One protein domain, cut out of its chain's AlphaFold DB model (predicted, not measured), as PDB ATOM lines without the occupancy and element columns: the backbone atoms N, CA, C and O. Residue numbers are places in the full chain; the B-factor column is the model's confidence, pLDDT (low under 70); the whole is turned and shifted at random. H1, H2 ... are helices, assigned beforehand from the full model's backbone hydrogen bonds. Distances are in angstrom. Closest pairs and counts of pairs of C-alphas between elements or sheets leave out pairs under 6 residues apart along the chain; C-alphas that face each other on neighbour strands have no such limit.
ATOM      1  N   GLU A 147     151.371 102.199 138.426       95.56
ATOM      2  CA  GLU A 147     151.881 100.845 138.208       95.56
ATOM      3  C   GLU A 147     152.320 100.650 136.756       95.56
ATOM      4  O   GLU A 147     153.352 100.036 136.479       95.56
ATOM      5  N   ARG A 148     151.563 101.215 135.806       95.38
ATOM      6  CA  ARG A 148     151.924 101.157 134.389       95.38
ATOM      7  C   ARG A 148     153.084 102.089 134.073       95.38
ATOM      8  O   ARG A 148     153.904 101.739 133.229       95.38
ATOM      9  N   ILE A 149     153.154 103.256 134.713       94.94
ATOM     10  CA  ILE A 149     154.297 104.170 134.592       94.94
ATOM     11  C   ILE A 149     155.562 103.481 135.097       94.94
ATOM     12  O   ILE A 149     156.526 103.392 134.340       94.94
ATOM     13  N   LYS A 150     155.521 102.922 136.313       95.69
ATOM     14  CA  LYS A 150     156.622 102.157 136.908       95.69
ATOM     15  C   LYS A 150     157.103 101.061 135.965       95.69
ATOM     16  O   LYS A 150     158.279 101.039 135.622       95.69
ATOM     17  N   LYS A 151     156.184 100.227 135.467       94.81
ATOM     18  CA  LYS A 151     156.511  99.154 134.521       94.81
ATOM     19  C   LYS A 151     157.189  99.677 133.249       94.81
ATOM     20  O   LYS A 151     158.213  99.140 132.848       94.81
ATOM     21  N   ASN A 152     156.660 100.737 132.629       92.75
ATOM     22  CA  ASN A 152     157.274 101.292 131.417       92.75
ATOM     23  C   ASN A 152     158.693 101.822 131.699       92.75
ATOM     24  O   ASN A 152     159.569 101.684 130.849       92.75
ATOM     25  N   ILE A 153     158.927 102.428 132.872       94.31
ATOM     26  CA  ILE A 153     160.263 102.889 133.272       94.31
ATOM     27  C   ILE A 153     161.193 101.687 133.475       94.31
ATOM     28  O   ILE A 153     162.288 101.683 132.923       94.31
ATOM     29  N   GLU A 154     160.763 100.644 134.191       93.88
ATOM     30  CA  GLU A 154     161.547  99.415 134.407       93.88
ATOM     31  C   GLU A 154     161.936  98.716 133.092       93.88
ATOM     32  O   GLU A 154     163.042  98.185 132.978       93.88
ATOM     33  N   GLU A 155     161.065  98.765 132.083       92.31
ATOM     34  CA  GLU A 155     161.286  98.157 130.765       92.31
ATOM     35  C   GLU A 155     162.138  99.026 129.817       92.31
ATOM     36  O   GLU A 155     162.653  98.508 128.827       92.31
ATOM     37  N   THR A 156     162.335 100.317 130.115       91.19
ATOM     38  CA  THR A 156     163.012 101.272 129.213       91.19
ATOM     39  C   THR A 156     164.307 101.796 129.835       91.19
ATOM     40  O   THR A 156     164.299 102.732 130.641       91.19
ATOM     41  N   LYS A 157     165.452 101.222 129.449       93.44
ATOM     42  CA  LYS A 157     166.770 101.578 130.014       93.44
ATOM     43  C   LYS A 157     167.173 103.016 129.696       93.44
ATOM     44  O   LYS A 157     167.766 103.693 130.531       93.44
ATOM     45  N   GLU A 158     166.810 103.487 128.513       91.69
ATOM     46  CA  GLU A 158     167.052 104.839 128.014       91.69
ATOM     47  C   GLU A 158     166.347 105.866 128.905       91.69
ATOM     48  O   GLU A 158     166.932 106.874 129.300       91.69
ATOM     49  N   LEU A 159     165.106 105.566 129.303       90.62
ATOM     50  CA  LEU A 159     164.324 106.407 130.203       90.62
ATOM     51  C   LEU A 159     164.894 106.387 131.628       90.62
ATOM     52  O   LEU A 159     165.020 107.442 132.246       90.62
ATOM     53  N   GLN A 160     165.318 105.223 132.134       95.19
ATOM     54  CA  GLN A 160     166.018 105.133 133.424       95.19
ATOM     55  C   GLN A 160     167.307 105.964 133.437       95.19
ATOM     56  O   GLN A 160     167.600 106.630 134.430       95.19
ATOM     57  N   ALA A 161     168.050 105.972 132.327       94.81
ATOM     58  CA  ALA A 161     169.267 106.763 132.186       94.81
ATOM     59  C   ALA A 161     168.999 108.276 132.196       94.81
ATOM     60  O   ALA A 161     169.871 109.029 132.624       94.81
ATOM     61  N   VAL A 162     167.824 108.733 131.747       94.25
ATOM     62  CA  VAL A 162     167.392 110.138 131.880       94.25
ATOM     63  C   VAL A 162     166.980 110.457 133.320       94.25
ATOM     64  O   VAL A 162     167.396 111.477 133.855       94.25
ATOM     65  N   ILE A 163     166.201 109.578 133.955       96.25
ATOM     66  CA  ILE A 163     165.658 109.780 135.312       96.25
ATOM     67  C   ILE A 163     166.762 109.777 136.384       96.25
ATOM     68  O   ILE A 163     166.695 110.537 137.349       96.25
ATOM     69  N   GLY A 164     167.777 108.925 136.224       96.06
ATOM     70  CA  GLY A 164     168.881 108.764 137.167       96.06
ATOM     71  C   GLY A 164     168.646 107.670 138.218       96.06
ATOM     72  O   GLY A 164     167.537 107.446 138.705       96.06
ATOM     73  N   GLU A 165     169.726 106.983 138.603       95.12
ATOM     74  CA  GLU A 165     169.666 105.757 139.416       95.12
ATOM     75  C   GLU A 165     168.995 105.931 140.783       95.12
ATOM     76  O   GLU A 165     168.335 105.011 141.266       95.12
ATOM     77  N   SER A 166     169.173 107.089 141.425       96.50
ATOM     78  CA  SER A 166     168.602 107.347 142.752       96.50
ATOM     79  C   SER A 166     167.075 107.339 142.711       96.50
ATOM     80  O   SER A 166     166.443 106.652 143.512       96.50
ATOM     81  N   LEU A 167     166.478 108.045 141.746       96.56
ATOM     82  CA  LEU A 167     165.023 108.111 141.590       96.56
ATOM     83  C   LEU A 167     164.444 106.784 141.098       96.56
ATOM     84  O   LEU A 167     163.386 106.370 141.568       96.56
ATOM     85  N   VAL A 168     165.162 106.063 140.230       96.75
ATOM     86  CA  VAL A 168     164.767 104.705 139.821       96.75
ATOM     87  C   VAL A 168     164.729 103.760 141.031       96.75
ATOM     88  O   VAL A 168     163.771 103.003 141.182       96.75
ATOM     89  N   LYS A 169     165.703 103.832 141.948       96.69
ATOM     90  CA  LYS A 169     165.682 103.048 143.199       96.69
ATOM     91  C   LYS A 169     164.498 103.429 144.095       96.69
ATOM     92  O   LYS A 169     163.823 102.531 144.602       96.69
ATOM     93  N   SER A 170     164.208 104.724 144.252       95.88
ATOM     94  CA  SER A 170     163.034 105.200 145.003       95.88
ATOM     95  C   SER A 170     161.725 104.668 144.413       95.88
ATOM     96  O   SER A 170     160.896 104.130 145.146       95.88
ATOM     97  N   MET A 171     161.577 104.720 143.087       96.25
ATOM     98  CA  MET A 171     160.424 104.187 142.351       96.25
ATOM     99  C   MET A 171     160.222 102.680 142.567       96.25
ATOM    100  O   MET A 171     159.098 102.210 142.771       96.25
ATOM    101  N   VAL A 172     161.307 101.901 142.503       94.31
ATOM    102  CA  VAL A 172     161.258 100.447 142.709       94.31
ATOM    103  C   VAL A 172     160.820 100.126 144.137       94.31
ATOM    104  O   VAL A 172     159.964  99.255 144.310       94.31
ATOM    105  N   SER A 173     161.341 100.865 145.121       94.88
ATOM    106  CA  SER A 173     161.011 100.712 146.542       94.88
ATOM    107  C   SER A 173     159.549 101.053 146.848       94.88
ATOM    108  O   SER A 173     158.827 100.228 147.407       94.88
ATOM    109  N   CYS A 174     159.086 102.246 146.460       93.81
ATOM    110  CA  CYS A 174     157.721 102.701 146.715       93.81
ATOM    111  C   CYS A 174     157.303 103.758 145.683       93.81
ATOM    112  O   CYS A 174     157.691 104.920 145.774       93.81
ATOM    113  N   MET A 175     156.495 103.356 144.701       95.94
ATOM    114  CA  MET A 175     155.930 104.291 143.728       95.94
ATOM    115  C   MET A 175     154.696 104.978 144.316       95.94
ATOM    116  O   MET A 175     153.730 104.312 144.684       95.94
ATOM    117  N   ASN A 176     154.722 106.307 144.370       96.31
ATOM    118  CA  ASN A 176     153.611 107.164 144.782       96.31
ATOM    119  C   ASN A 176     153.617 108.472 143.965       96.31
ATOM    120  O   ASN A 176     154.416 108.633 143.038       96.31
ATOM    121  N   ILE A 177     152.700 109.391 144.274       96.56
ATOM    122  CA  ILE A 177     152.534 110.645 143.523       96.56
ATOM    123  C   ILE A 177     153.752 111.559 143.697       96.56
ATOM    124  O   ILE A 177     154.157 112.226 142.747       96.56
ATOM    125  N   GLU A 178     154.350 111.587 144.882       96.88
ATOM    126  CA  GLU A 178     155.500 112.424 145.219       96.88
ATOM    127  C   GLU A 178     156.735 111.988 144.425       96.88
ATOM    128  O   GLU A 178     157.329 112.796 143.713       96.88
ATOM    129  N   VAL A 179     157.045 110.688 144.438       97.00
ATOM    130  CA  VAL A 179     158.126 110.100 143.634       97.00
ATOM    131  C   VAL A 179     157.866 110.307 142.143       97.00
ATOM    132  O   VAL A 179     158.781 110.627 141.389       97.00
ATOM    133  N   PHE A 180     156.613 110.174 141.698       97.06
ATOM    134  CA  PHE A 180     156.270 110.430 140.302       97.06
ATOM    135  C   PHE A 180     156.519 111.888 139.891       97.06
ATOM    136  O   PHE A 180     157.054 112.120 138.807       97.06
ATOM    137  N   LYS A 181     156.187 112.866 140.742       96.25
ATOM    138  CA  LYS A 181     156.476 114.285 140.483       96.25
ATOM    139  C   LYS A 181     157.975 114.540 140.351       96.25
ATOM    140  O   LYS A 181     158.382 115.242 139.431       96.25
ATOM    141  N   GLU A 182     158.792 113.936 141.213       97.00
ATOM    142  CA  GLU A 182     160.254 114.041 141.124       97.00
ATOM    143  C   GLU A 182     160.797 113.420 139.831       97.00
ATOM    144  O   GLU A 182     161.622 114.032 139.153       97.00
ATOM    145  N   ILE A 183     160.295 112.245 139.441       96.50
ATOM    146  CA  ILE A 183     160.642 111.589 138.170       96.50
ATOM    147  C   ILE A 183     160.256 112.466 136.980       96.50
ATOM    148  O   ILE A 183     161.057 112.662 136.067       96.50
ATOM    149  N   PHE A 184     159.031 112.993 136.976       95.50
ATOM    150  CA  PHE A 184     158.543 113.851 135.907       95.50
ATOM    151  C   PHE A 184     159.393 115.121 135.797       95.50
ATOM    152  O   PHE A 184     159.855 115.450 134.707       95.50
ATOM    153  N   HIS A 185     159.697 115.770 136.924       94.88
ATOM    154  CA  HIS A 185     160.599 116.918 136.962       94.88
ATOM    155  C   HIS A 185     162.003 116.570 136.448       94.88
ATOM    156  O   HIS A 185     162.561 117.322 135.652       94.88
ATOM    157  N   ALA A 186     162.565 115.421 136.836       95.25
ATOM    158  CA  ALA A 186     163.877 114.976 136.364       95.25
ATOM    159  C   ALA A 186     163.914 114.795 134.839       95.25
ATOM    160  O   ALA A 186     164.868 115.229 134.196       95.25
ATOM    161  N   ILE A 187     162.862 114.218 134.246       93.25
ATOM    162  CA  ILE A 187     162.734 114.078 132.785       93.25
ATOM    163  C   ILE A 187     162.639 115.453 132.117       93.25
ATOM    164  O   ILE A 187     163.327 115.712 131.130       93.25
ATOM    165  N   MET A 188     161.797 116.333 132.655       92.12
ATOM    166  CA  MET A 188     161.522 117.653 132.083       92.12
ATOM    167  C   MET A 188     162.710 118.614 132.169       92.12
ATOM    168  O   MET A 188     162.880 119.454 131.284       92.12
ATOM    169  N   SER A 189     163.541 118.462 133.197       93.56
ATOM    170  CA  SER A 189     164.738 119.273 133.446       93.56
ATOM    171  C   SER A 189     166.028 118.634 132.914       93.56
ATOM    172  O   SER A 189     167.107 119.206 133.085       93.56
ATOM    173  N   ALA A 190     165.953 117.453 132.291       93.00
ATOM    174  CA  ALA A 190     167.129 116.749 131.799       93.00
ATOM    175  C   ALA A 190     167.864 117.560 130.710       93.00
ATOM    176  O   ALA A 190     167.225 118.142 129.828       93.00
ATOM    177  N   PRO A 191     169.212 117.576 130.707       92.94
ATOM    178  CA  PRO A 191     169.984 118.226 129.657       92.94
ATOM    179  C   PRO A 191     169.613 117.705 128.265       92.94
ATOM    180  O   PRO A 191     169.594 116.495 128.032       92.94
ATOM    181  N   GLN A 192     169.408 118.613 127.308       88.38
ATOM    182  CA  GLN A 192     169.008 118.262 125.941       88.38
ATOM    183  C   GLN A 192     169.930 117.207 125.304       88.38
ATOM    184  O   GLN A 192     169.442 116.232 124.746       88.38
ATOM    185  N   ALA A 193     171.252 117.337 125.467       90.31
ATOM    186  CA  ALA A 193     172.219 116.376 124.931       90.31
ATOM    187  C   ALA A 193     172.050 114.955 125.510       90.31
ATOM    188  O   ALA A 193     172.284 113.963 124.819       90.31
ATOM    189  N   GLN A 194     171.635 114.840 126.776       90.69
ATOM    190  CA  GLN A 194     171.334 113.548 127.393       90.69
ATOM    191  C   GLN A 194     170.056 112.964 126.791       90.69
ATOM    192  O   GLN A 194     170.053 111.795 126.412       90.69
ATOM    193  N   VAL A 195     169.004 113.774 126.653       88.12
ATOM    194  CA  VAL A 195     167.732 113.348 126.051       88.12
ATOM    195  C   VAL A 195     167.936 112.897 124.605       88.12
ATOM    196  O   VAL A 195     167.503 111.807 124.250       88.12
ATOM    197  N   GLU A 196     168.654 113.668 123.787       86.75
ATOM    198  CA  GLU A 196     168.965 113.321 122.394       86.75
ATOM    199  C   GLU A 196     169.719 111.994 122.291       86.75
ATOM    200  O   GLU A 196     169.328 111.115 121.521       86.75
ATOM    201  N   LYS A 197     170.755 111.806 123.117       89.50
ATOM    202  CA  LYS A 197     171.514 110.552 123.164       89.50
ATOM    203  C   LYS A 197     170.611 109.355 123.466       89.50
ATOM    204  O   LYS A 197     170.742 108.326 122.810       89.50
ATOM    205  N   GLN A 198     169.728 109.477 124.458       88.75
ATOM    206  CA  GLN A 198     168.842 108.384 124.865       88.75
ATOM    207  C   GLN A 198     167.711 108.149 123.853       88.75
ATOM    208  O   GLN A 198     167.358 107.005 123.587       88.75
ATOM    209  N   LEU A 199     167.191 109.199 123.212       84.12
ATOM    210  CA  LEU A 199     166.191 109.070 122.150       84.12
ATOM    211  C   LEU A 199     166.741 108.364 120.910       84.12
ATOM    212  O   LEU A 199     166.037 107.537 120.337       84.12
ATOM    213  N   CYS A 200     167.988 108.633 120.512       83.06
ATOM    214  CA  CYS A 200     168.626 107.926 119.396       83.06
ATOM    215  C   CYS A 200     168.672 106.405 119.605       83.06
ATOM    216  O   CYS A 200     168.614 105.662 118.632       83.06
ATOM    217  N   LEU A 201     168.752 105.946 120.857       85.12
ATOM    218  CA  LEU A 201     168.728 104.523 121.198       85.12
ATOM    219  C   LEU A 201     167.307 103.929 121.165       85.12
ATOM    220  O   LEU A 201     167.160 102.727 120.981       85.12
ATOM    221  N   LEU A 202     166.270 104.760 121.311       79.31
ATOM    222  CA  LEU A 202     164.875 104.336 121.473       79.31
ATOM    223  C   LEU A 202     164.073 104.236 120.152       79.31
ATOM    224  O   LEU A 202     163.045 103.568 120.105       79.31
ATOM    225  N   ASN A 203     164.480 104.929 119.083       62.88
ATOM    226  CA  ASN A 203     163.570 105.425 118.032       62.88
ATOM    227  C   ASN A 203     163.119 104.437 116.917       62.88
ATOM    228  O   ASN A 203     162.925 104.855 115.776       62.88
TER     229      ASN A 203
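What this domain is: This is residues 147 to 203 of the 236 residues of the protein "mannose-6-phosphate isomerase" of Diaphorina citri (UniProt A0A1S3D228). A short helix, H2, sits in the middle, with H5 side by side with it on one flank and running back the other way. On its other flank H1, H3 and H4 run crosswise or steeply tilted to H2, and H3 and H4 fold back on each other as a helical hairpin. The printed part has 57 residues with five named helices, in the order H1, H2, H3, H4, H5, and no named strand; the class is all helix. The whole is compact, with a radius of gyration of the C-alphas of 10.9 A and spans of 29 by 21 by 16 A.

Where its parts are: H1 takes residues 147 to 155, 12.3 A from first to last C-alpha, and begins at C-alpha 147, (151.881, 100.845, 138.208). H2 takes residues 157 to 163, 9.8 A long. H3 follows with residues 165 to 173, 12.3 A long. H4, the longest helix with 12 residues, runs from C-alpha 177 at (152.534, 110.645, 143.523) to C-alpha 188, over 16.1 A. H5 takes residues 192 to 202, 15.2 A long, and ends at C-alpha 202, (164.875, 104.336, 121.473).

How they stand to each other: H2 is the hub, touching three other helices. H1 and H2 touch only at the corner by their link, and only just, with 3 pairs of C-alphas within 8 A; the closest are those of Ile 153 and Gln 160, 6.2 A apart. Their lines stand at a steep tilt of 64 degrees, opposite ways. H2 touches H5 at a shallow tilt of 20 degrees, opposite ways, closest at the C-alphas of Glu 158 and Gln 198, 5.1 A apart. H2 touches H4 about perpendicular, at 81 degrees, with residues 183 to 187 of H4 alone; the closest C-alphas, of Ile 163 and Ala 186, are 5.6 A apart. H3 and H2 are close but not clearly touching, with the C-alphas of Val 168 and Gln 160 closest at 6.5 A. H3 and H4 form a helical hairpin at a shallow tilt of 27 degrees, opposite ways; H4 touches H3 with residues 179 to 183 alone, and the closest C-alphas, of Met 171 and Val 179, are 6.5 A apart. H1 and H3 are close but not clearly touching, with the C-alphas of Lys 150 and Met 171 closest at 6.9 A. H1 is apart from H4 and H5, and H3 from H5; H4 and H5 are only just apart, at 8.4 A. In H1, H2, H3 and H4 every O i to N i+4 pair is within hydrogen-bond range, and in H5 6 of 7 are.

The domain as a whole: The two C-alphas farthest apart are those of Cys 174 and Cys 200, at 29.9 A. The printed part has no cut, and its four links between helices are tight. The mean pLDDT of the printed part is 92.8, and residue 203 alone is under 70.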